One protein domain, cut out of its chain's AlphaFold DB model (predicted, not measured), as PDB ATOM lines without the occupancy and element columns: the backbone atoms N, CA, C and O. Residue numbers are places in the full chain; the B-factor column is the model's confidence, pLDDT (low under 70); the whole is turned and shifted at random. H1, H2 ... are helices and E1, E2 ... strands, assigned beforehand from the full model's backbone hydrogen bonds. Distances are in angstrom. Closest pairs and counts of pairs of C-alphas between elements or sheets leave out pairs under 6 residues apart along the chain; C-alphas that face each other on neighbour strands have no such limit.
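AT A GLANCE: This is residues 2 to 162 of the 162 residues of the protein "Methyltransf_2 domain-containing protein" of Aspergillus luchuensis (strain CBS 106.47) (UniProt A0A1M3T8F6). Little regular structure: long loops surround a small ribbon of two parallel strands, E1 and E2, near the middle, with H2 residues 88 to 92 near it and H4 packed on H2. H3 and H1 lie far out; residues 10 to 20 and 25 to 30 stick out. The 161 printed residues run H1 E1 H2 E2 H3 H4, mostly helix, with 50 in named elements; only just compact, close to loose, radius of gyration of the C-alphas 17.7 A, spans 45 by 42 by 35 A.

HOW THE PARTS SIT: H1, residues 39 to 42, touches no helix. E1, residues 69 to 73, and E2, residues 102 to 106, are parallel at 12 degrees; N 70 and O 102 are within hydrogen-bond range, 2.9 A. With H2, residues 81 to 92, between them along the chain, they form a strand-helix-strand unit, parallel strands joined through a helix, its crossover right-handed. H2 touches H4, residues 137 to 146, at a steep tilt of 61 degrees, the same way; their closest C-alphas, Val 85 and Leu 143, are 5.9 A apart. H3, residues 117 to 130, touches no helix. In H2, H3 and H4 every O i to N i+4 pair is within hydrogen-bond range; H1 is too short for one.

IN THESE COORDINATES: H1 begins at C-alpha 39 (53.776, -21.393, -81.622). H2 measures 16.1 A, H3 19.5 A; H4, 14.3 A, ends at C-alpha 146 (32.750, -3.202, -69.947).

THE WHOLE: The farthest C-alphas, Asp 27 and Ala 128, are 48.6 A apart. The printed part has no cut; H1 to E1 is a long link. Residues 2 to 30 are among those with pLDDT under 70.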
ATOM      1  N   ASP A   2      31.809 -29.597 -74.996       29.17
ATOM      2  CA  ASP A   2      32.478 -29.691 -76.294       29.17
ATOM      3  C   ASP A   2      31.961 -28.721 -77.365       29.17
ATOM      4  O   ASP A   2      31.021 -27.960 -77.152       29.17
ATOM      5  N   VAL A   3      32.774 -28.692 -78.422       31.08
ATOM      6  CA  VAL A   3      32.626 -28.294 -79.829       31.08
ATOM      7  C   VAL A   3      31.204 -27.964 -80.315       31.08
ATOM      8  O   VAL A   3      30.251 -28.679 -80.028       31.08
ATOM      9  N   PHE A   4      31.091 -26.910 -81.137       23.42
ATOM     10  CA  PHE A   4      29.946 -26.716 -82.030       23.42
ATOM     11  C   PHE A   4      29.844 -27.909 -82.986       23.42
ATOM     12  O   PHE A   4      30.627 -28.009 -83.929       23.42
ATOM     13  N   GLU A   5      28.865 -28.782 -82.780       25.08
ATOM     14  CA  GLU A   5      28.351 -29.598 -83.874       25.08
ATOM     15  C   GLU A   5      27.444 -28.701 -84.725       25.08
ATOM     16  O   GLU A   5      26.487 -28.088 -84.242       25.08
ATOM     17  N   LEU A   6      27.804 -28.562 -85.999       30.66
ATOM     18  CA  LEU A   6      27.159 -27.738 -87.025       30.66
ATOM     19  C   LEU A   6      25.815 -28.345 -87.497       30.66
ATOM     20  O   LEU A   6      25.470 -28.268 -88.672       30.66
ATOM     21  N   ASP A   7      25.027 -28.937 -86.597       23.69
ATOM     22  CA  ASP A   7      23.997 -29.930 -86.953       23.69
ATOM     23  C   ASP A   7      22.561 -29.387 -87.091       23.69
ATOM     24  O   ASP A   7      21.560 -30.050 -86.811       23.69
ATOM     25  N   ARG A   8      22.414 -28.153 -87.590       24.42
ATOM     26  CA  ARG A   8      21.118 -27.653 -88.102       24.42
ATOM     27  C   ARG A   8      21.189 -27.045 -89.502       24.42
ATOM     28  O   ARG A   8      20.485 -26.088 -89.811       24.42
ATOM     29  N   LEU A   9      21.927 -27.698 -90.398       25.86
ATOM     30  CA  LEU A   9      21.412 -27.927 -91.751       25.86
ATOM     31  C   LEU A   9      20.586 -29.220 -91.705       25.86
ATOM     32  O   LEU A   9      21.096 -30.307 -91.942       25.86
ATOM     33  N   THR A  10      19.305 -29.133 -91.339       26.48
ATOM     34  CA  THR A  10      18.442 -30.318 -91.380       26.48
ATOM     35  C   THR A  10      18.141 -30.696 -92.826       26.48
ATOM     36  O   THR A  10      17.450 -29.956 -93.526       26.48
ATOM     37  N   CYS A  11      18.517 -31.906 -93.222       22.16
ATOM     38  CA  CYS A  11      17.635 -32.744 -94.020       22.16
ATOM     39  C   CYS A  11      17.692 -34.170 -93.470       22.16
ATOM     40  O   CYS A  11      18.718 -34.823 -93.573       22.16
ATOM     41  N   GLY A  12      16.570 -34.628 -92.907       24.25
ATOM     42  CA  GLY A  12      16.260 -36.053 -92.786       24.25
ATOM     43  C   GLY A  12      17.000 -36.828 -91.698       24.25
ATOM     44  O   GLY A  12      18.066 -37.378 -91.920       24.25
ATOM     45  N   ARG A  13      16.338 -36.930 -90.544       28.77
ATOM     46  CA  ARG A  13      16.382 -38.051 -89.593       28.77
ATOM     47  C   ARG A  13      16.770 -39.413 -90.211       28.77
ATOM     48  O   ARG A  13      16.067 -39.878 -91.104       28.77
ATOM     49  N   ASP A  14      17.824 -40.024 -89.658       31.70
ATOM     50  CA  ASP A  14      17.877 -41.367 -89.028       31.70
ATOM     51  C   ASP A  14      19.162 -42.173 -89.387       31.70
ATOM     52  O   ASP A  14      19.352 -42.567 -90.532       31.70
ATOM     53  N   ASP A  15      19.966 -42.495 -88.350       30.94
ATOM     54  CA  ASP A  15      20.930 -43.628 -88.236       30.94
ATOM     55  C   ASP A  15      22.398 -43.476 -88.770       30.94
ATOM     56  O   ASP A  15      22.672 -42.697 -89.678       30.94
ATOM     57  N   PRO A  16      23.410 -44.226 -88.258       32.84
ATOM     58  CA  PRO A  16      24.156 -44.002 -87.010       32.84
ATOM     59  C   PRO A  16      25.691 -44.017 -87.233       32.84
ATOM     60  O   PRO A  16      26.452 -44.548 -86.424       32.84
ATOM     61  N   THR A  17      26.176 -43.491 -88.360       29.14
ATOM     62  CA  THR A  17      27.617 -43.473 -88.689       29.14
ATOM     63  C   THR A  17      28.129 -42.044 -88.797       29.14
ATOM     64  O   THR A  17      28.447 -41.523 -89.859       29.14
ATOM     65  N   ASN A  18      28.190 -41.416 -87.626       39.81
ATOM     66  CA  ASN A  18      28.968 -40.221 -87.343       39.81
ATOM     67  C   ASN A  18      30.405 -40.358 -87.893       39.81
ATOM     68  O   ASN A  18      31.207 -41.104 -87.328       39.81
ATOM     69  N   ASN A  19      30.676 -39.706 -89.030       35.75
ATOM     70  CA  ASN A  19      31.942 -39.077 -89.438       35.75
ATOM     71  C   ASN A  19      31.960 -38.875 -90.956       35.75
ATOM     72  O   ASN A  19      32.520 -39.698 -91.681       35.75
ATOM     73  N   GLN A  20      31.381 -37.776 -91.432       36.38
ATOM     74  CA  GLN A  20      31.713 -37.117 -92.700       36.38
ATOM     75  C   GLN A  20      30.795 -35.901 -92.864       36.38
ATOM     76  O   GLN A  20      29.643 -35.955 -92.449       36.38
ATOM     77  N   ASN A  21      31.296 -34.851 -93.518       33.16
ATOM     78  CA  ASN A  21      30.570 -33.668 -94.010       33.16
ATOM     79  C   ASN A  21      30.695 -32.378 -93.176       33.16
ATOM     80  O   ASN A  21      29.721 -31.841 -92.663       33.16
ATOM     81  N   ILE A  22      31.891 -31.779 -93.217       43.19
ATOM     82  CA  ILE A  22      32.049 -30.305 -93.183       43.19
ATOM     83  C   ILE A  22      32.007 -29.750 -94.637       43.19
ATOM     84  O   ILE A  22      32.413 -28.630 -94.918       43.19
ATOM     85  N   ASP A  23      31.525 -30.537 -95.609       41.19
ATOM     86  CA  ASP A  23      31.747 -30.323 -97.051       41.19
ATOM     87  C   ASP A  23      30.633 -29.593 -97.818       41.19
ATOM     88  O   ASP A  23      30.626 -29.605 -99.047       41.19
ATOM     89  N   ALA A  24      29.713 -28.896 -97.155       36.81
ATOM     90  CA  ALA A  24      28.748 -28.075 -97.886       36.81
ATOM     91  C   ALA A  24      29.299 -26.660 -98.128       36.81
ATOM     92  O   ALA A  24      29.020 -25.722 -97.381       36.81
ATOM     93  N   ASP A  25      30.072 -26.523 -99.207       42.12
ATOM     94  CA  ASP A  25      30.385 -25.249 -99.855       42.12
ATOM     95  C   ASP A  25      29.076 -24.683-100.444       42.12
ATOM     96  O   ASP A  25      28.693 -24.943-101.585       42.12
ATOM     97  N   LEU A  26      28.302 -23.991 -99.610       46.25
ATOM     98  CA  LEU A  26      27.124 -23.251-100.042       46.25
ATOM     99  C   LEU A  26      27.616 -21.895-100.542       46.25
ATOM    100  O   LEU A  26      28.055 -21.109 -99.715       46.25
ATOM    101  N   ASP A  27      27.499 -21.658-101.855       47.38
ATOM    102  CA  ASP A  27      27.605 -20.373-102.584       47.38
ATOM    103  C   ASP A  27      28.946 -19.936-103.219       47.38
ATOM    104  O   ASP A  27      28.952 -18.963-103.977       47.38
ATOM    105  N   GLY A  28      30.057 -20.655-103.025       41.78
ATOM    106  CA  GLY A  28      31.341 -20.297-103.648       41.78
ATOM    107  C   GLY A  28      32.072 -19.116-102.989       41.78
ATOM    108  O   GLY A  28      33.077 -18.637-103.526       41.78
ATOM    109  N   THR A  29      31.630 -18.653-101.815       53.72
ATOM    110  CA  THR A  29      32.469 -17.830-100.937       53.72
ATOM    111  C   THR A  29      33.541 -18.689-100.268       53.72
ATOM    112  O   THR A  29      33.257 -19.659 -99.573       53.72
ATOM    113  N   ARG A  30      34.816 -18.318-100.445       56.66
ATOM    114  CA  ARG A  30      35.936 -18.986 -99.768       56.66
ATOM    115  C   ARG A  30      35.827 -18.753 -98.257       56.66
ATOM    116  O   ARG A  30      36.192 -17.689 -97.762       56.66
ATOM    117  N   ARG A  31      35.331 -19.752 -97.525       70.44
ATOM    118  CA  ARG A  31      35.284 -19.756 -96.058       70.44
ATOM    119  C   ARG A  31      36.634 -20.218 -95.517       70.44
ATOM    120  O   ARG A  31      36.995 -21.383 -95.651       70.44
ATOM    121  N   SER A  32      37.387 -19.300 -94.921       82.88
ATOM    122  CA  SER A  32      38.663 -19.612 -94.270       82.88
ATOM    123  C   SER A  32      38.465 -19.832 -92.772       82.88
ATOM    124  O   SER A  32      37.848 -19.009 -92.098       82.88
ATOM    125  N   ILE A  33      39.024 -20.923 -92.249       88.88
ATOM    126  CA  ILE A  33      39.095 -21.213 -90.811       88.88
ATOM    127  C   ILE A  33      40.551 -21.032 -90.379       88.88
ATOM    128  O   ILE A  33      41.441 -21.674 -90.938       88.88
ATOM    129  N   ILE A  34      40.778 -20.156 -89.397       91.62
ATOM    130  CA  ILE A  34      42.114 -19.752 -88.945       91.62
ATOM    131  C   ILE A  34      42.226 -19.997 -87.434       91.62
ATOM    132  O   ILE A  34      41.851 -19.120 -86.652       91.62
ATOM    133  N   PRO A  35      42.699 -21.174 -86.987       92.31
ATOM    134  CA  PRO A  35      43.007 -21.394 -85.583       92.31
ATOM    135  C   PRO A  35      44.221 -20.548 -85.192       92.31
ATOM    136  O   PRO A  35      45.236 -20.533 -85.893       92.31
ATOM    137  N   GLN A  36      44.090 -19.837 -84.076       94.44
ATOM    138  CA  GLN A  36      45.109 -18.945 -83.539       94.44
ATOM    139  C   GLN A  36      45.553 -19.434 -82.170       94.44
ATOM    140  O   GLN A  36      44.720 -19.605 -81.286       94.44
ATOM    141  N   ASP A  37      46.855 -19.648 -82.010       94.00
ATOM    142  CA  ASP A  37      47.456 -20.050 -80.740       94.00
ATOM    143  C   ASP A  37      48.950 -19.681 -80.727       94.00
ATOM    144  O   ASP A  37      49.523 -19.269 -81.745       94.00
ATOM    145  N   VAL A  38      49.610 -19.847 -79.584       93.94
ATOM    146  CA  VAL A  38      51.056 -19.674 -79.463       93.94
ATOM    147  C   VAL A  38      51.805 -20.743 -80.278       93.94
ATOM    148  O   VAL A  38      51.323 -21.870 -80.426       93.94
ATOM    149  N   PRO A  39      53.028 -20.457 -80.775       93.38
ATOM    150  CA  PRO A  39      53.776 -21.393 -81.622       93.38
ATOM    151  C   PRO A  39      53.953 -22.793 -81.020       93.38
ATOM    152  O   PRO A  39      53.904 -23.789 -81.739       93.38
ATOM    153  N   ALA A  40      54.139 -22.870 -79.697       92.56
ATOM    154  CA  ALA A  40      54.289 -24.137 -78.992       92.56
ATOM    155  C   ALA A  40      53.031 -25.013 -79.110       92.56
ATOM    156  O   ALA A  40      53.153 -26.196 -79.413       92.56
ATOM    157  N   ALA A  41      51.836 -24.441 -78.952       89.81
ATOM    158  CA  ALA A  41      50.575 -25.168 -79.079       89.81
ATOM    159  C   ALA A  41      50.325 -25.611 -80.529       89.81
ATOM    160  O   ALA A  41      50.013 -26.775 -80.780       89.81
ATOM    161  N   LEU A  42      50.572 -24.720 -81.498       90.31
ATOM    162  CA  LEU A  42      50.409 -25.034 -82.921       90.31
ATOM    163  C   LEU A  42      51.331 -26.160 -83.402       90.31
ATOM    164  O   LEU A  42      50.964 -26.888 -84.320       90.31
ATOM    165  N   SER A  43      52.498 -26.345 -82.777       90.00
ATOM    166  CA  SER A  43      53.425 -27.425 -83.144       90.00
ATOM    167  C   SER A  43      52.857 -28.834 -82.923       90.00
ATOM    168  O   SER A  43      53.296 -29.779 -83.576       90.00
ATOM    169  N   TYR A  44      51.852 -28.964 -82.051       90.12
ATOM    170  CA  TYR A  44      51.162 -30.221 -81.756       90.12
ATOM    171  C   TYR A  44      49.790 -30.327 -82.438       90.12
ATOM    172  O   TYR A  44      49.102 -31.336 -82.276       90.12
ATOM    173  N   ALA A  45      49.369 -29.304 -83.186       85.25
ATOM    174  CA  ALA A  45      48.046 -29.268 -83.792       85.25
ATOM    175  C   ALA A  45      47.942 -30.237 -84.979       85.25
ATOM    176  O   ALA A  45      48.752 -30.215 -85.907       85.25
ATOM    177  N   ILE A  46      46.887 -31.056 -84.984       87.62
ATOM    178  CA  ILE A  46      46.505 -31.873 -86.139       87.62
ATOM    179  C   ILE A  46      45.551 -31.039 -86.989       87.62
ATOM    180  O   ILE A  46      44.427 -30.756 -86.578       87.62
ATOM    181  N   LEU A  47      46.008 -30.621 -88.167       83.00
ATOM    182  CA  LEU A  47      45.284 -29.675 -89.010       83.00
ATOM    183  C   LEU A  47      44.763 -30.345 -90.277       83.00
ATOM    184  O   LEU A  47      45.475 -31.085 -90.957       83.00
ATOM    185  N   HIS A  48      43.513 -30.042 -90.620       84.69
ATOM    186  CA  HIS A  48      42.960 -30.405 -91.918       84.69
ATOM    187  C   HIS A  48      43.651 -29.574 -93.021       84.69
ATOM    188  O   HIS A  48      43.844 -28.376 -92.817       84.69
ATOM    189  N   PRO A  49      43.918 -30.113 -94.228       81.06
ATOM    190  CA  PRO A  49      44.582 -29.392 -95.332       81.06
ATOM    191  C   PRO A  49      43.943 -28.072 -95.804       81.06
ATOM    192  O   PRO A  49      44.514 -27.374 -96.632       81.06
ATOM    193  N   ARG A  50      42.739 -27.747 -95.322       79.88
ATOM    194  CA  ARG A  50      41.980 -26.527 -95.662       79.88
ATOM    195  C   ARG A  50      42.009 -25.485 -94.539       79.88
ATOM    196  O   ARG A  50      41.360 -24.452 -94.653       79.88
ATOM    197  N   ILE A  51      42.700 -25.788 -93.444       84.88
ATOM    198  CA  ILE A  51      42.807 -24.944 -92.260       84.88
ATOM    199  C   ILE A  51      44.210 -24.352 -92.242       84.88
ATOM    200  O   ILE A  51      45.200 -25.083 -92.261       84.88
ATOM    201  N   GLU A  52      44.283 -23.028 -92.192       86.06
ATOM    202  CA  GLU A  52      45.543 -22.293 -92.159       86.06
ATOM    203  C   GLU A  52      45.763 -21.784 -90.728       86.06
ATOM    204  O   GLU A  52      45.064 -20.864 -90.300       86.06
ATOM    205  N   PRO A  53      46.676 -22.387 -89.945       91.69
ATOM    206  CA  PRO A  53      46.931 -21.945 -88.583       91.69
ATOM    207  C   PRO A  53      47.699 -20.624 -88.595       91.69
ATOM    208  O   PRO A  53      48.538 -20.381 -89.465       91.69
ATOM    209  N   LEU A  54      47.470 -19.794 -87.584       93.81
ATOM    210  CA  LEU A  54      48.182 -18.537 -87.419       93.81
ATOM    211  C   LEU A  54      48.764 -18.447 -86.013       93.81
ATOM    212  O   LEU A  54      48.032 -18.378 -85.030       93.81
ATOM    213  N   ALA A  55      50.093 -18.409 -85.924       95.31
ATOM    214  CA  ALA A  55      50.766 -18.144 -84.662       95.31
ATOM    215  C   ALA A  55      50.407 -16.736 -84.179       95.31
ATOM    216  O   ALA A  55      50.736 -15.744 -84.833       95.31
ATOM    217  N   HIS A  56      49.729 -16.653 -83.041       94.75
ATOM    218  CA  HIS A  56      49.268 -15.393 -82.488       94.75
ATOM    219  C   HIS A  56      49.244 -15.457 -80.964       94.75
ATOM    220  O   HIS A  56      48.735 -16.399 -80.367       94.75
ATOM    221  N   ASP A  57      49.793 -14.418 -80.345       94.50
ATOM    222  CA  ASP A  57      49.621 -14.157 -78.925       94.50
ATOM    223  C   ASP A  57      48.415 -13.229 -78.741       94.50
ATOM    224  O   ASP A  57      48.425 -12.086 -79.207       94.50
ATOM    225  N   LEU A  58      47.407 -13.751 -78.041       93.12
ATOM    226  CA  LEU A  58      46.107 -13.138 -77.774       93.12
ATOM    227  C   LEU A  58      46.170 -11.777 -77.060       93.12
ATOM    228  O   LEU A  58      45.202 -11.019 -77.116       93.12
ATOM    229  N   TRP A  59      47.300 -11.429 -76.430       95.00
ATOM    230  CA  TRP A  59      47.499 -10.116 -75.803       95.00
ATOM    231  C   TRP A  59      47.898  -9.018 -76.796       95.00
ATOM    232  O   TRP A  59      47.932  -7.839 -76.431       95.00
ATOM    233  N   ASN A  60      48.185  -9.384 -78.046       95.81
ATOM    234  CA  ASN A  60      48.491  -8.448 -79.120       95.81
ATOM    235  C   ASN A  60      47.233  -8.093 -79.931       95.81
ATOM    236  O   ASN A  60      46.227  -8.800 -79.880       95.81
ATOM    237  N   PRO A  61      47.258  -7.000 -80.717       96.25
ATOM    238  CA  PRO A  61      46.157  -6.673 -81.617       96.25
ATOM    239  C   PRO A  61      45.830  -7.836 -82.559       96.25
ATOM    240  O   PRO A  61      46.723  -8.362 -83.222       96.25
ATOM    241  N   GLN A  62      44.543  -8.184 -82.655       95.69
ATOM    242  CA  GLN A  62      44.070  -9.289 -83.490       95.69
ATOM    243  C   GLN A  62      44.476  -9.067 -84.967       95.69
ATOM    244  O   GLN A  62      44.065  -8.048 -85.544       95.69
ATOM    245  N   PRO A  63      45.296  -9.951 -85.573       95.06
ATOM    246  CA  PRO A  63      45.845  -9.778 -86.921       95.06
ATOM    247  C   PRO A  63      44.799  -9.911 -88.032       95.06
ATOM    248  O   PRO A  63      44.884  -9.203 -89.035       95.06
ATOM    249  N   THR A  64      43.798 -10.775 -87.856       93.19
ATOM    250  CA  THR A  64      42.728 -10.971 -88.838       93.19
ATOM    251  C   THR A  64      41.646  -9.926 -88.613       93.19
ATOM    252  O   THR A  64      41.020  -9.907 -87.560       93.19
ATOM    253  N   LYS A  65      41.427  -9.038 -89.587       93.50
ATOM    254  CA  LYS A  65      40.419  -7.969 -89.520       93.50
ATOM    255  C   LYS A  65      39.178  -8.333 -90.331       93.50
ATOM    256  O   LYS A  65      39.291  -8.965 -91.375       93.50
ATOM    257  N   GLY A  66      38.009  -7.894 -89.869       91.06
ATOM    258  CA  GLY A  66      36.737  -8.052 -90.578       91.06
ATOM    259  C   GLY A  66      36.260  -9.496 -90.756       91.06
ATOM    260  O   GLY A  66      35.477  -9.759 -91.662       91.06
ATOM    261  N   ALA A  67      36.719 -10.442 -89.928       90.75
ATOM    262  CA  ALA A  67      36.200 -11.808 -89.969       90.75
ATOM    263  C   ALA A  67      34.711 -11.838 -89.586       90.75
ATOM    264  O   ALA A  67      34.285 -11.107 -88.690       90.75
ATOM    265  N   SER A  68      33.921 -12.714 -90.210       90.62
ATOM    266  CA  SER A  68      32.497 -12.864 -89.867       90.62
ATOM    267  C   SER A  68      32.299 -13.330 -88.424       90.62
ATOM    268  O   SER A  68      31.356 -12.903 -87.762       90.62
ATOM    269  N   PHE A  69      33.210 -14.167 -87.918       92.69
ATOM    270  CA  PHE A  69      33.170 -14.676 -86.551       92.69
ATOM    271  C   PHE A  69      34.550 -14.637 -85.894       92.69
ATOM    272  O   PHE A  69      35.528 -15.118 -86.464       92.69
ATOM    273  N   TYR A  70      34.600 -14.119 -84.667       93.12
ATOM    274  CA  TYR A  70      35.720 -14.274 -83.737       93.12
ATOM    275  C   TYR A  70      35.291 -15.244 -82.646       93.12
ATOM    276  O   TYR A  70      34.375 -14.944 -81.884       93.12
ATOM    277  N   TYR A  71      35.917 -16.416 -82.598       94.56
ATOM    278  CA  TYR A  71      35.505 -17.498 -81.714       94.56
ATOM    279  C   TYR A  71      36.527 -17.732 -80.604       94.56
ATOM    280  O   TYR A  71      37.710 -17.908 -80.883       94.56
ATOM    281  N   MET A  72      36.062 -17.756 -79.356       91.38
ATOM    282  CA  MET A  72      36.861 -18.087 -78.179       91.38
ATOM    283  C   MET A  72      36.140 -19.160 -77.377       91.38
ATOM    284  O   MET A  72      34.952 -19.019 -77.084       91.38
ATOM    285  N   ARG A  73      36.862 -20.223 -77.023       90.00
ATOM    286  CA  ARG A  73      36.334 -21.309 -76.206       90.00
ATOM    287  C   ARG A  73      37.305 -21.675 -75.103       90.00
ATOM    288  O   ARG A  73      38.431 -22.042 -75.425       90.00
ATOM    289  N   ASN A  74      36.833 -21.668 -73.858       85.31
ATOM    290  CA  ASN A  74      37.648 -21.938 -72.674       85.31
ATOM    291  C   ASN A  74      38.914 -21.059 -72.633       85.31
ATOM    292  O   ASN A  74      40.009 -21.561 -72.413       85.31
ATOM    293  N   VAL A  75      38.773 -19.764 -72.927       90.06
ATOM    294  CA  VAL A  75      39.882 -18.791 -72.929       90.06
ATOM    295  C   VAL A  75      39.694 -17.779 -71.808       90.06
ATOM    296  O   VAL A  75      40.609 -17.497 -71.043       90.06
ATOM    297  N   LEU A  76      38.500 -17.203 -71.699       89.19
ATOM    298  CA  LEU A  76      38.229 -16.103 -70.772       89.19
ATOM    299  C   LEU A  76      38.052 -16.602 -69.333       89.19
ATOM    300  O   LEU A  76      38.258 -15.850 -68.379       89.19
ATOM    301  N   GLN A  77      37.677 -17.868 -69.159       83.75
ATOM    302  CA  GLN A  77      37.576 -18.490 -67.844       83.75
ATOM    303  C   GLN A  77      38.933 -18.599 -67.126       83.75
ATOM    304  O   GLN A  77      38.940 -18.637 -65.907       83.75
ATOM    305  N   ASP A  78      40.067 -18.565 -67.838       84.12
ATOM    306  CA  ASP A  78      41.419 -18.707 -67.261       84.12
ATOM    307  C   ASP A  78      42.028 -17.366 -66.807       84.12
ATOM    308  O   ASP A  78      43.200 -17.283 -66.422       84.12
ATOM    309  N   HIS A  79      41.259 -16.279 -66.897       88.88
ATOM    310  CA  HIS A  79      41.756 -14.921 -66.710       88.88
ATOM    311  C   HIS A  79      40.868 -14.090 -65.773       88.88
ATOM    312  O   HIS A  79      39.647 -14.278 -65.736       88.88
ATOM    313  N   PRO A  80      41.452 -13.125 -65.035       89.88
ATOM    314  CA  PRO A  80      40.691 -12.170 -64.237       89.88
ATOM    315  C   PRO A  80      39.926 -11.168 -65.117       89.88
ATOM    316  O   PRO A  80      40.227 -10.973 -66.295       89.88
ATOM    317  N   ASP A  81      38.924 -10.509 -64.535       91.25
ATOM    318  CA  ASP A  81      37.968  -9.654 -65.254       91.25
ATOM    319  C   ASP A  81      38.617  -8.528 -66.072       91.25
ATOM    320  O   ASP A  81      38.211  -8.265 -67.206       91.25
ATOM    321  N   ASP A  82      39.645  -7.871 -65.533       93.69
ATOM    322  CA  ASP A  82      40.372  -6.797 -66.218       93.69
ATOM    323  C   ASP A  82      41.049  -7.304 -67.500       93.69
ATOM    324  O   ASP A  82      41.009  -6.643 -68.546       93.69
ATOM    325  N   LYS A  83      41.602  -8.517 -67.438       94.12
ATOM    326  CA  LYS A  83      42.215  -9.208 -68.568       94.12
ATOM    327  C   LYS A  83      41.182  -9.688 -69.574       94.12
ATOM    328  O   LYS A  83      41.385  -9.481 -70.770       94.12
ATOM    329  N   CYS A  84      40.044 -10.210 -69.126       94.00
ATOM    330  CA  CYS A  84      38.931 -10.549 -70.011       94.00
ATOM    331  C   CYS A  84      38.445  -9.323 -70.794       94.00
ATOM    332  O   CYS A  84      38.313  -9.380 -72.015       94.00
ATOM    333  N   VAL A  85      38.250  -8.180 -70.125       95.50
ATOM    334  CA  VAL A  85      37.859  -6.925 -70.791       95.50
ATOM    335  C   VAL A  85      38.924  -6.469 -71.789       95.50
ATOM    336  O   VAL A  85      38.580  -6.018 -72.885       95.50
ATOM    337  N   GLN A  86      40.209  -6.585 -71.443       96.44
ATOM    338  CA  GLN A  86      41.307  -6.278 -72.361       96.44
ATOM    339  C   GLN A  86      41.240  -7.150 -73.626       96.44
ATOM    340  O   GLN A  86      41.300  -6.609 -74.732       96.44
ATOM    341  N   LEU A  87      41.059  -8.466 -73.482       96.00
ATOM    342  CA  LEU A  87      40.969  -9.404 -74.606       96.00
ATOM    343  C   LEU A  87      39.762  -9.136 -75.495       96.00
ATOM    344  O   LEU A  87      39.906  -8.999 -76.711       96.00
ATOM    345  N   LEU A  88      38.586  -8.971 -74.893       95.56
ATOM    346  CA  LEU A  88      37.359  -8.651 -75.618       95.56
ATOM    347  C   LEU A  88      37.507  -7.361 -76.436       95.56
ATOM    348  O   LEU A  88      37.029  -7.290 -77.567       95.56
ATOM    349  N   ARG A  89      38.225  -6.356 -75.916       96.44
ATOM    350  CA  ARG A  89      38.522  -5.119 -76.658       96.44
ATOM    351  C   ARG A  89      39.491  -5.336 -77.818       96.44
ATOM    352  O   ARG A  89      39.282  -4.745 -78.874       96.44
ATOM    353  N   LEU A  90      40.527  -6.159 -77.647       96.44
ATOM    354  CA  LEU A  90      41.478  -6.476 -78.722       96.44
ATOM    355  C   LEU A  90      40.787  -7.178 -79.896       96.44
ATOM    356  O   LEU A  90      41.031  -6.819 -81.050       96.44
ATOM    357  N   GLN A  91      39.890  -8.120 -79.598       94.00
ATOM    358  CA  GLN A  91      39.085  -8.811 -80.605       94.00
ATOM    359  C   GLN A  91      38.029  -7.878 -81.217       94.00
ATOM    360  O   GLN A  91      37.914  -7.781 -82.437       94.00
ATOM    361  N   GLY A  92      37.325  -7.103 -80.385       94.25
ATOM    362  CA  GLY A  92      36.338  -6.116 -80.827       94.25
ATOM    363  C   GLY A  92      36.913  -5.068 -81.785       94.25
ATOM    364  O   GLY A  92      36.276  -4.716 -82.771       94.25
ATOM    365  N   ALA A  93      38.155  -4.630 -81.565       94.44
ATOM    366  CA  ALA A  93      38.850  -3.686 -82.444       94.44
ATOM    367  C   ALA A  93      39.190  -4.251 -83.837       94.44
ATOM    368  O   ALA A  93      39.614  -3.501 -84.718       94.44
ATOM    369  N   ALA A  94      39.068  -5.563 -84.046       94.38
ATOM    370  CA  ALA A  94      39.243  -6.197 -85.348       94.38
ATOM    371  C   ALA A  94      37.924  -6.472 -86.081       94.38
ATOM    372  O   ALA A  94      37.949  -6.775 -87.277       94.38
ATOM    373  N   MET A  95      36.784  -6.367 -85.399       92.75
ATOM    374  CA  MET A  95      35.467  -6.598 -85.989       92.75
ATOM    375  C   MET A  95      35.150  -5.565 -87.076       92.75
ATOM    376  O   MET A  95      35.553  -4.403 -86.994       92.75
ATOM    377  N   ALA A  96      34.427  -5.996 -88.108       91.44
ATOM    378  CA  ALA A  96      33.913  -5.114 -89.141       91.44
ATOM    379  C   ALA A  96      32.924  -4.104 -88.538       91.44
ATOM    380  O   ALA A  96      32.088  -4.442 -87.700       91.44
ATOM    381  N   THR A  97      33.013  -2.851 -88.978       88.31
ATOM    382  CA  THR A  97      32.191  -1.746 -88.460       88.31
ATOM    383  C   THR A  97      30.777  -1.710 -89.039       88.31
ATOM    384  O   THR A  97      29.952  -0.929 -88.578       88.31
ATOM    385  N   ASP A  98      30.500  -2.518 -90.062       88.69
ATOM    386  CA  ASP A  98      29.200  -2.623 -90.735       88.69
ATOM    387  C   ASP A  98      28.227  -3.597 -90.042       88.69
ATOM    388  O   ASP A  98      27.097  -3.763 -90.492       88.69
ATOM    389  N   GLY A  99      28.655  -4.231 -88.943       85.31
ATOM    390  CA  GLY A  99      27.857  -5.207 -88.197       85.31
ATOM    391  C   GLY A  99      27.871  -6.622 -88.784       85.31
ATOM    392  O   GLY A  99      27.134  -7.477 -88.301       85.31
ATOM    393  N   SER A 100      28.704  -6.897 -89.796       88.44
ATOM    394  CA  SER A 100      28.851  -8.239 -90.383       88.44
ATOM    395  C   SER A 100      29.707  -9.197 -89.540       88.44
ATOM    396  O   SER A 100      29.676 -10.410 -89.754       88.44
ATOM    397  N   SER A 101      30.453  -8.670 -88.564       91.44
ATOM    398  CA  SER A 101      31.254  -9.454 -87.620       91.44
ATOM    399  C   SER A 101      30.500  -9.727 -86.323       91.44
ATOM    400  O   SER A 101      29.956  -8.811 -85.711       91.44
ATOM    401  N   ASN A 102      30.587 -10.962 -85.836       92.75
ATOM    402  CA  ASN A 102      30.108 -11.366 -84.517       92.75
ATOM    403  C   ASN A 102      31.230 -12.005 -83.695       92.75
ATOM    404  O   ASN A 102      32.183 -12.567 -84.234       92.75
ATOM    405  N   MET A 103      31.110 -11.933 -82.372       93.00
ATOM    406  CA  MET A 103      32.008 -12.618 -81.449       93.00
ATOM    407  C   MET A 103      31.243 -13.725 -80.734       93.00
ATOM    408  O   MET A 103      30.175 -13.486 -80.175       93.00
ATOM    409  N   LEU A 104      31.795 -14.931 -80.764       94.00
ATOM    410  CA  LEU A 104      31.234 -16.116 -80.138       94.00
ATOM    411  C   LEU A 104      32.107 -16.481 -78.938       94.00
ATOM    412  O   LEU A 104      33.271 -16.849 -79.099       94.00
ATOM    413  N   ILE A 105      31.535 -16.357 -77.743       91.75
ATOM    414  CA  ILE A 105      32.171 -16.726 -76.478       91.75
ATOM    415  C   ILE A 105      31.535 -18.036 -76.026       91.75
ATOM    416  O   ILE A 105      30.328 -18.089 -75.789       91.75
ATOM    417  N   ASN A 106      32.338 -19.091 -75.952       89.38
ATOM    418  CA  ASN A 106      31.914 -20.407 -75.505       89.38
ATOM    419  C   ASN A 106      32.617 -20.744 -74.194       89.38
ATOM    420  O   ASN A 106      33.781 -21.135 -74.174       89.38
ATOM    421  N   GLU A 107      31.889 -20.540 -73.108       85.50
ATOM    422  CA  GLU A 107      32.377 -20.689 -71.747       85.50
ATOM    423  C   GLU A 107      31.294 -21.348 -70.899       85.50
ATOM    424  O   GLU A 107      30.112 -21.388 -71.268       85.50
ATOM    425  N   ILE A 108      31.697 -21.850 -69.738       81.62
ATOM    426  CA  ILE A 108      30.753 -22.325 -68.739       81.62
ATOM    427  C   ILE A 108      30.028 -21.111 -68.136       81.62
ATOM    428  O   ILE A 108      30.610 -20.063 -67.843       81.62
ATOM    429  N   VAL A 109      28.708 -21.242 -67.995       80.75
ATOM    430  CA  VAL A 109      27.858 -20.231 -67.362       80.75
ATOM    431  C   VAL A 109      27.288 -20.827 -66.088       80.75
ATOM    432  O   VAL A 109      26.471 -21.751 -66.129       80.75
ATOM    433  N   HIS A 110      27.722 -20.293 -64.952       72.81
ATOM    434  CA  HIS A 110      27.318 -20.780 -63.643       72.81
ATOM    435  C   HIS A 110      25.863 -20.390 -63.329       72.81
ATOM    436  O   HIS A 110      25.394 -19.303 -63.690       72.81
ATOM    437  N   ARG A 111      25.134 -21.271 -62.629       67.50
ATOM    438  CA  ARG A 111      23.834 -20.931 -62.027       67.50
ATOM    439  C   ARG A 111      24.073 -20.212 -60.706       67.50
ATOM    440  O   ARG A 111      24.872 -20.680 -59.915       67.50
ATOM    441  N   GLU A 112      23.320 -19.161 -60.404       63.09
ATOM    442  CA  GLU A 112      23.487 -18.418 -59.140       63.09
ATOM    443  C   GLU A 112      23.341 -19.289 -57.877       63.09
ATOM    444  O   GLU A 112      23.909 -18.978 -56.835       63.09
ATOM    445  N   THR A 113      22.585 -20.390 -57.952       65.94
ATOM    446  CA  THR A 113      22.433 -21.362 -56.861       65.94
ATOM    447  C   THR A 113      22.341 -22.792 -57.398       65.94
ATOM    448  O   THR A 113      21.959 -23.016 -58.549       65.94
ATOM    449  N   GLY A 114      22.670 -23.774 -56.549       64.38
ATOM    450  CA  GLY A 114      22.498 -25.199 -56.864       64.38
ATOM    451  C   GLY A 114      23.525 -25.759 -57.850       64.38
ATOM    452  O   GLY A 114      23.189 -26.629 -58.650       64.38
ATOM    453  N   ALA A 115      24.758 -25.252 -57.811       66.50
ATOM    454  CA  ALA A 115      25.869 -25.788 -58.585       66.50
ATOM    455  C   ALA A 115      26.117 -27.270 -58.258       66.50
ATOM    456  O   ALA A 115      26.157 -27.658 -57.088       66.50
ATOM    457  N   GLY A 116      26.293 -28.094 -59.294       71.19
ATOM    458  CA  GLY A 116      26.681 -29.493 -59.124       71.19
ATOM    459  C   GLY A 116      28.082 -29.609 -58.504       71.19
ATOM    460  O   GLY A 116      28.924 -28.738 -58.736       71.19
ATOM    461  N   PRO A 117      28.373 -30.675 -57.741       73.25
ATOM    462  CA  PRO A 117      29.642 -30.825 -57.023       73.25
ATOM    463  C   PRO A 117      30.864 -30.753 -57.948       73.25
ATOM    464  O   PRO A 117      31.852 -30.112 -57.605       73.25
ATOM    465  N   ARG A 118      30.769 -31.307 -59.164       71.31
ATOM    466  CA  ARG A 118      31.836 -31.254 -60.172       71.31
ATOM    467  C   ARG A 118      32.179 -29.830 -60.616       71.31
ATOM    468  O   ARG A 118      33.344 -29.521 -60.844       71.31
ATOM    469  N   LEU A 119      31.172 -28.971 -60.749       69.38
ATOM    470  CA  LEU A 119      31.355 -27.572 -61.136       69.38
ATOM    471  C   LEU A 119      32.023 -26.780 -59.999       69.38
ATOM    472  O   LEU A 119      32.907 -25.973 -60.260       69.38
ATOM    473  N   VAL A 120      31.659 -27.065 -58.744       74.81
ATOM    474  CA  VAL A 120      32.301 -26.468 -57.559       74.81
ATOM    475  C   VAL A 120      33.765 -26.903 -57.439       74.81
ATOM    476  O   VAL A 120      34.627 -26.085 -57.132       74.81
ATOM    477  N   GLU A 121      34.071 -28.173 -57.712       79.25
ATOM    478  CA  GLU A 121      35.453 -28.669 -57.733       79.25
ATOM    479  C   GLU A 121      36.306 -27.964 -58.798       79.25
ATOM    480  O   GLU A 121      37.441 -27.577 -58.512       79.25
ATOM    481  N   ILE A 122      35.763 -27.771 -60.007       74.06
ATOM    482  CA  ILE A 122      36.439 -27.037 -61.087       74.06
ATOM    483  C   ILE A 122      36.677 -25.580 -60.677       74.06
ATOM    484  O   ILE A 122      37.805 -25.111 -60.797       74.06
ATOM    485  N   ASP A 123      35.671 -24.897 -60.129       70.44
ATOM    486  CA  ASP A 123      35.792 -23.493 -59.717       70.44
ATOM    487  C   ASP A 123      36.859 -23.302 -58.623       70.44
ATOM    488  O   ASP A 123      37.713 -22.422 -58.728       70.44
ATOM    489  N   ILE A 124      36.920 -24.193 -57.625       78.00
ATOM    490  CA  ILE A 124      37.982 -24.169 -56.603       78.00
ATOM    491  C   ILE A 124      39.365 -24.396 -57.233       78.00
ATOM    492  O   ILE A 124      40.332 -23.723 -56.864       78.00
ATOM    493  N   ALA A 125      39.487 -25.332 -58.181       76.19
ATOM    494  CA  ALA A 125      40.751 -25.599 -58.862       76.19
ATOM    495  C   ALA A 125      41.206 -24.406 -59.722       76.19
ATOM    496  O   ALA A 125      42.387 -24.051 -59.708       76.19
ATOM    497  N   MET A 126      40.280 -23.756 -60.428       72.00
ATOM    498  CA  MET A 126      40.548 -22.556 -61.224       72.00
ATOM    499  C   MET A 126      40.938 -21.367 -60.340       72.00
ATOM    500  O   MET A 126      41.919 -20.679 -60.634       72.00
ATOM    501  N   MET A 127      40.267 -21.192 -59.202       73.31
ATOM    502  CA  MET A 127      40.616 -20.175 -58.212       73.31
ATOM    503  C   MET A 127      42.028 -20.394 -57.659       73.31
ATOM    504  O   MET A 127      42.816 -19.450 -57.578       73.31
ATOM    505  N   ALA A 128      42.375 -21.636 -57.315       74.25
ATOM    506  CA  ALA A 128      43.666 -21.973 -56.723       74.25
ATOM    507  C   ALA A 128      44.838 -21.873 -57.714       74.25
ATOM    508  O   ALA A 128      45.925 -21.440 -57.332       74.25
ATOM    509  N   CYS A 129      44.639 -22.284 -58.970       72.75
ATOM    510  CA  CYS A 129      45.724 -22.409 -59.946       72.75
ATOM    511  C   CYS A 129      45.864 -21.198 -60.872       72.75
ATOM    512  O   CYS A 129      46.972 -20.901 -61.314       72.75
ATOM    513  N   LEU A 130      44.757 -20.520 -61.187       65.69
ATOM    514  CA  LEU A 130      44.698 -19.502 -62.243       65.69
ATOM    515  C   LEU A 130      44.247 -18.131 -61.723       65.69
ATOM    516  O   LEU A 130      44.230 -17.172 -62.491       65.69
ATOM    517  N   ALA A 131      43.891 -18.028 -60.433       66.00
ATOM    518  CA  ALA A 131      43.190 -16.868 -59.872       66.00
ATOM    519  C   ALA A 131      41.959 -16.488 -60.716       66.00
ATOM    520  O   ALA A 131      41.646 -15.309 -60.901       66.00
ATOM    521  N   ALA A 132      41.299 -17.510 -61.258       66.94
ATOM    522  CA  ALA A 132      40.187 -17.375 -62.172       66.94
ATOM    523  C   ALA A 132      38.918 -17.964 -61.551       66.94
ATOM    524  O   ALA A 132      38.984 -18.677 -60.551       66.94
ATOM    525  N   SER A 133      37.761 -17.607 -62.095       67.00
ATOM    526  CA  SER A 133      36.465 -17.971 -61.525       67.00
ATOM    527  C   SER A 133      35.475 -18.266 -62.636       67.00
ATOM    528  O   SER A 133      35.468 -17.597 -63.677       67.00
ATOM    529  N   GLU A 134      34.640 -19.269 -62.394       72.38
ATOM    530  CA  GLU A 134      33.479 -19.555 -63.217       72.38
ATOM    531  C   GLU A 134      32.434 -18.453 -63.027       72.38
ATOM    532  O   GLU A 134      32.050 -18.124 -61.907       72.38
ATOM    533  N   ARG A 135      31.957 -17.868 -64.129       81.75
ATOM    534  CA  ARG A 135      31.094 -16.678 -64.086       81.75
ATOM    535  C   ARG A 135      29.636 -17.017 -64.344       81.75
ATOM    536  O   ARG A 135      29.287 -17.831 -65.203       81.75
ATOM    537  N   THR A 136      28.756 -16.339 -63.625       84.38
ATOM    538  CA  THR A 136      27.316 -16.319 -63.880       84.38
ATOM    539  C   THR A 136      26.992 -15.572 -65.175       84.38
ATOM    540  O   THR A 136      27.809 -14.838 -65.742       84.38
ATOM    541  N   LYS A 137      25.753 -15.722 -65.655       84.75
ATOM    542  CA  LYS A 137      25.276 -15.004 -66.846       84.75
ATOM    543  C   LYS A 137      25.394 -13.482 -66.697       84.75
ATOM    544  O   LYS A 137      25.735 -12.798 -67.663       84.75
ATOM    545  N   ASP A 138      25.122 -12.960 -65.506       86.12
ATOM    546  CA  ASP A 138      25.149 -11.522 -65.241       86.12
ATOM    547  C   ASP A 138      26.581 -10.980 -65.206       86.12
ATOM    548  O   ASP A 138      26.851  -9.920 -65.778       86.12
ATOM    549  N   GLU A 139      27.519 -11.736 -64.639       88.88
ATOM    550  CA  GLU A 139      28.950 -11.414 -64.655       88.88
ATOM    551  C   GLU A 139      29.516 -11.420 -66.079       88.88
ATOM    552  O   GLU A 139      30.165 -10.452 -66.487       88.88
ATOM    553  N   TRP A 140      29.180 -12.431 -66.889       89.12
ATOM    554  CA  TRP A 140      29.501 -12.434 -68.320       89.12
ATOM    555  C   TRP A 140      28.925 -11.209 -69.038       89.12
ATOM    556  O   TRP A 140      29.624 -10.534 -69.798       89.12
ATOM    557  N   GLY A 141      27.663 -10.866 -68.759       89.12
ATOM    558  CA  GLY A 141      27.023  -9.668 -69.297       89.12
ATOM    559  C   GLY A 141      27.755  -8.378 -68.915       89.12
ATOM    560  O   GLY A 141      27.887  -7.472 -69.742       89.12
ATOM    561  N   ASN A 142      28.271  -8.287 -67.690       92.19
ATOM    562  CA  ASN A 142      29.034  -7.134 -67.219       92.19
ATOM    563  C   ASN A 142      30.388  -7.002 -67.929       92.19
ATOM    564  O   ASN A 142      30.735  -5.893 -68.343       92.19
ATOM    565  N   LEU A 143      31.103  -8.108 -68.158       91.50
ATOM    566  CA  LEU A 143      32.357  -8.105 -68.923       91.50
ATOM    567  C   LEU A 143      32.159  -7.625 -70.362       91.50
ATOM    568  O   LEU A 143      32.887  -6.748 -70.836       91.50
ATOM    569  N   VAL A 144      31.136  -8.151 -71.041       92.19
ATOM    570  CA  VAL A 144      30.793  -7.770 -72.420       92.19
ATOM    571  C   VAL A 144      30.496  -6.267 -72.503       92.19
ATOM    572  O   VAL A 144      31.064  -5.566 -73.345       92.19
ATOM    573  N   ARG A 145      29.696  -5.732 -71.570       92.69
ATOM    574  CA  ARG A 145      29.402  -4.289 -71.501       92.69
ATOM    575  C   ARG A 145      30.649  -3.455 -71.206       92.69
ATOM    576  O   ARG A 145      30.861  -2.426 -71.848       92.69
ATOM    577  N   ALA A 146      31.501  -3.890 -70.279       93.06
ATOM    578  CA  ALA A 146      32.750  -3.202 -69.947       93.06
ATOM    579  C   ALA A 146      33.730  -3.158 -71.137       93.06
ATOM    580  O   ALA A 146      34.484  -2.188 -71.304       93.06
ATOM    581  N   ALA A 147      33.676  -4.160 -72.017       92.88
ATOM    582  CA  ALA A 147      34.404  -4.195 -73.281       92.88
ATOM    583  C   ALA A 147      33.785  -3.322 -74.391       92.88
ATOM    584  O   ALA A 147      34.384  -3.203 -75.457       92.88
ATOM    585  N   ARG A 148      32.651  -2.652 -74.131       93.62
ATOM    586  CA  ARG A 148      31.848  -1.890 -75.110       93.62
ATOM    587  C   ARG A 148      31.266  -2.759 -76.229       93.62
ATOM    588  O   ARG A 148      31.063  -2.280 -77.341       93.62
ATOM    589  N   LEU A 149      30.986  -4.019 -75.916       91.75
ATOM    590  CA  LEU A 149      30.266  -4.947 -76.777       91.75
ATOM    591  C   LEU A 149      28.824  -5.100 -76.269       91.75
ATOM    592  O   LEU A 149      28.507  -4.767 -75.124       91.75
ATOM    593  N   SER A 150      27.941  -5.610 -77.122       89.31
ATOM    594  CA  SER A 150      26.550  -5.911 -76.777       89.31
ATOM    595  C   SER A 150      26.292  -7.409 -76.864       89.31
ATOM    596  O   SER A 150      26.555  -8.019 -77.899       89.31
ATOM    597  N   LEU A 151      25.738  -7.994 -75.800       89.75
ATOM    598  CA  LEU A 151      25.255  -9.373 -75.823       89.75
ATOM    599  C   LEU A 151      24.003  -9.450 -76.706       89.75
ATOM    600  O   LEU A 151      23.004  -8.801 -76.399       89.75
ATOM    601  N   VAL A 152      24.071 -10.227 -77.788       89.38
ATOM    602  CA  VAL A 152      22.959 -10.399 -78.737       89.38
ATOM    603  C   VAL A 152      22.072 -11.571 -78.324       89.38
ATOM    604  O   VAL A 152      20.867 -11.408 -78.166       89.38
ATOM    605  N   GLU A 153      22.670 -12.740 -78.105       89.31
ATOM    606  CA  GLU A 153      21.941 -13.972 -77.810       89.31
ATOM    607  C   GLU A 153      22.776 -14.898 -76.916       89.31
ATOM    608  O   GLU A 153      23.994 -14.754 -76.801       89.31
ATOM    609  N   THR A 154      22.116 -15.834 -76.235       87.44
ATOM    610  CA  THR A 154      22.764 -16.855 -75.406       87.44
ATOM    611  C   THR A 154      22.169 -18.212 -75.744       87.44
ATOM    612  O   THR A 154      20.954 -18.384 -75.664       87.44
ATOM    613  N   PHE A 155      23.028 -19.180 -76.057       87.12
ATOM    614  CA  PHE A 155      22.627 -20.544 -76.383       87.12
ATOM    615  C   PHE A 155      23.161 -21.509 -75.326       87.12
ATOM    616  O   PHE A 155      24.371 -21.637 -75.152       87.12
ATOM    617  N   THR A 156      22.267 -22.200 -74.622       82.31
ATOM    618  CA  THR A 156      22.640 -23.292 -73.714       82.31
ATOM    619  C   THR A 156      22.523 -24.610 -74.460       82.31
ATOM    620  O   THR A 156      21.447 -24.949 -74.947       82.31
ATOM    621  N   TYR A 157      23.625 -25.349 -74.539       75.56
ATOM    622  CA  TYR A 157      23.686 -26.607 -75.285       75.56
ATOM    623  C   TYR A 157      24.141 -27.806 -74.435       75.56
ATOM    624  O   TYR A 157      24.036 -28.944 -74.877       75.56
ATOM    625  N   ALA A 158      24.581 -27.570 -73.197       68.81
ATOM    626  CA  ALA A 158      24.824 -28.600 -72.195       68.81
ATOM    627  C   ALA A 158      24.319 -28.096 -70.838       68.81
ATOM    628  O   ALA A 158      24.657 -26.985 -70.429       68.81
ATOM    629  N   THR A 159      23.473 -28.881 -70.168       63.72
ATOM    630  CA  THR A 159      22.845 -28.496 -68.890       63.72
ATOM    631  C   THR A 159      23.435 -29.200 -67.677       63.72
ATOM    632  O   THR A 159      23.291 -28.675 -66.575       63.72
ATOM    633  N   ASP A 160      24.138 -30.318 -67.889       54.44
ATOM    634  CA  ASP A 160      24.639 -31.182 -66.826       54.44
ATOM    635  C   ASP A 160      26.145 -31.415 -67.014       54.44
ATOM    636  O   ASP A 160      26.589 -32.120 -67.922       54.44
ATOM    637  N   LEU A 161      26.949 -30.804 -66.144       52.34
ATOM    638  CA  LEU A 161      28.281 -31.310 -65.823       52.34
ATOM    639  C   LEU A 161      28.034 -32.323 -64.706       52.34
ATOM    640  O   LEU A 161      27.885 -31.903 -63.562       52.34
ATOM    641  N   GLY A 162      27.828 -33.590 -65.082       40.28
ATOM    642  CA  GLY A 162      27.334 -34.658 -64.198       40.28
ATOM    643  C   GLY A 162      27.889 -34.668 -62.776       40.28
ATOM    644  O   GLY A 162      29.079 -34.318 -62.584       40.28
TER     645      GLY A 162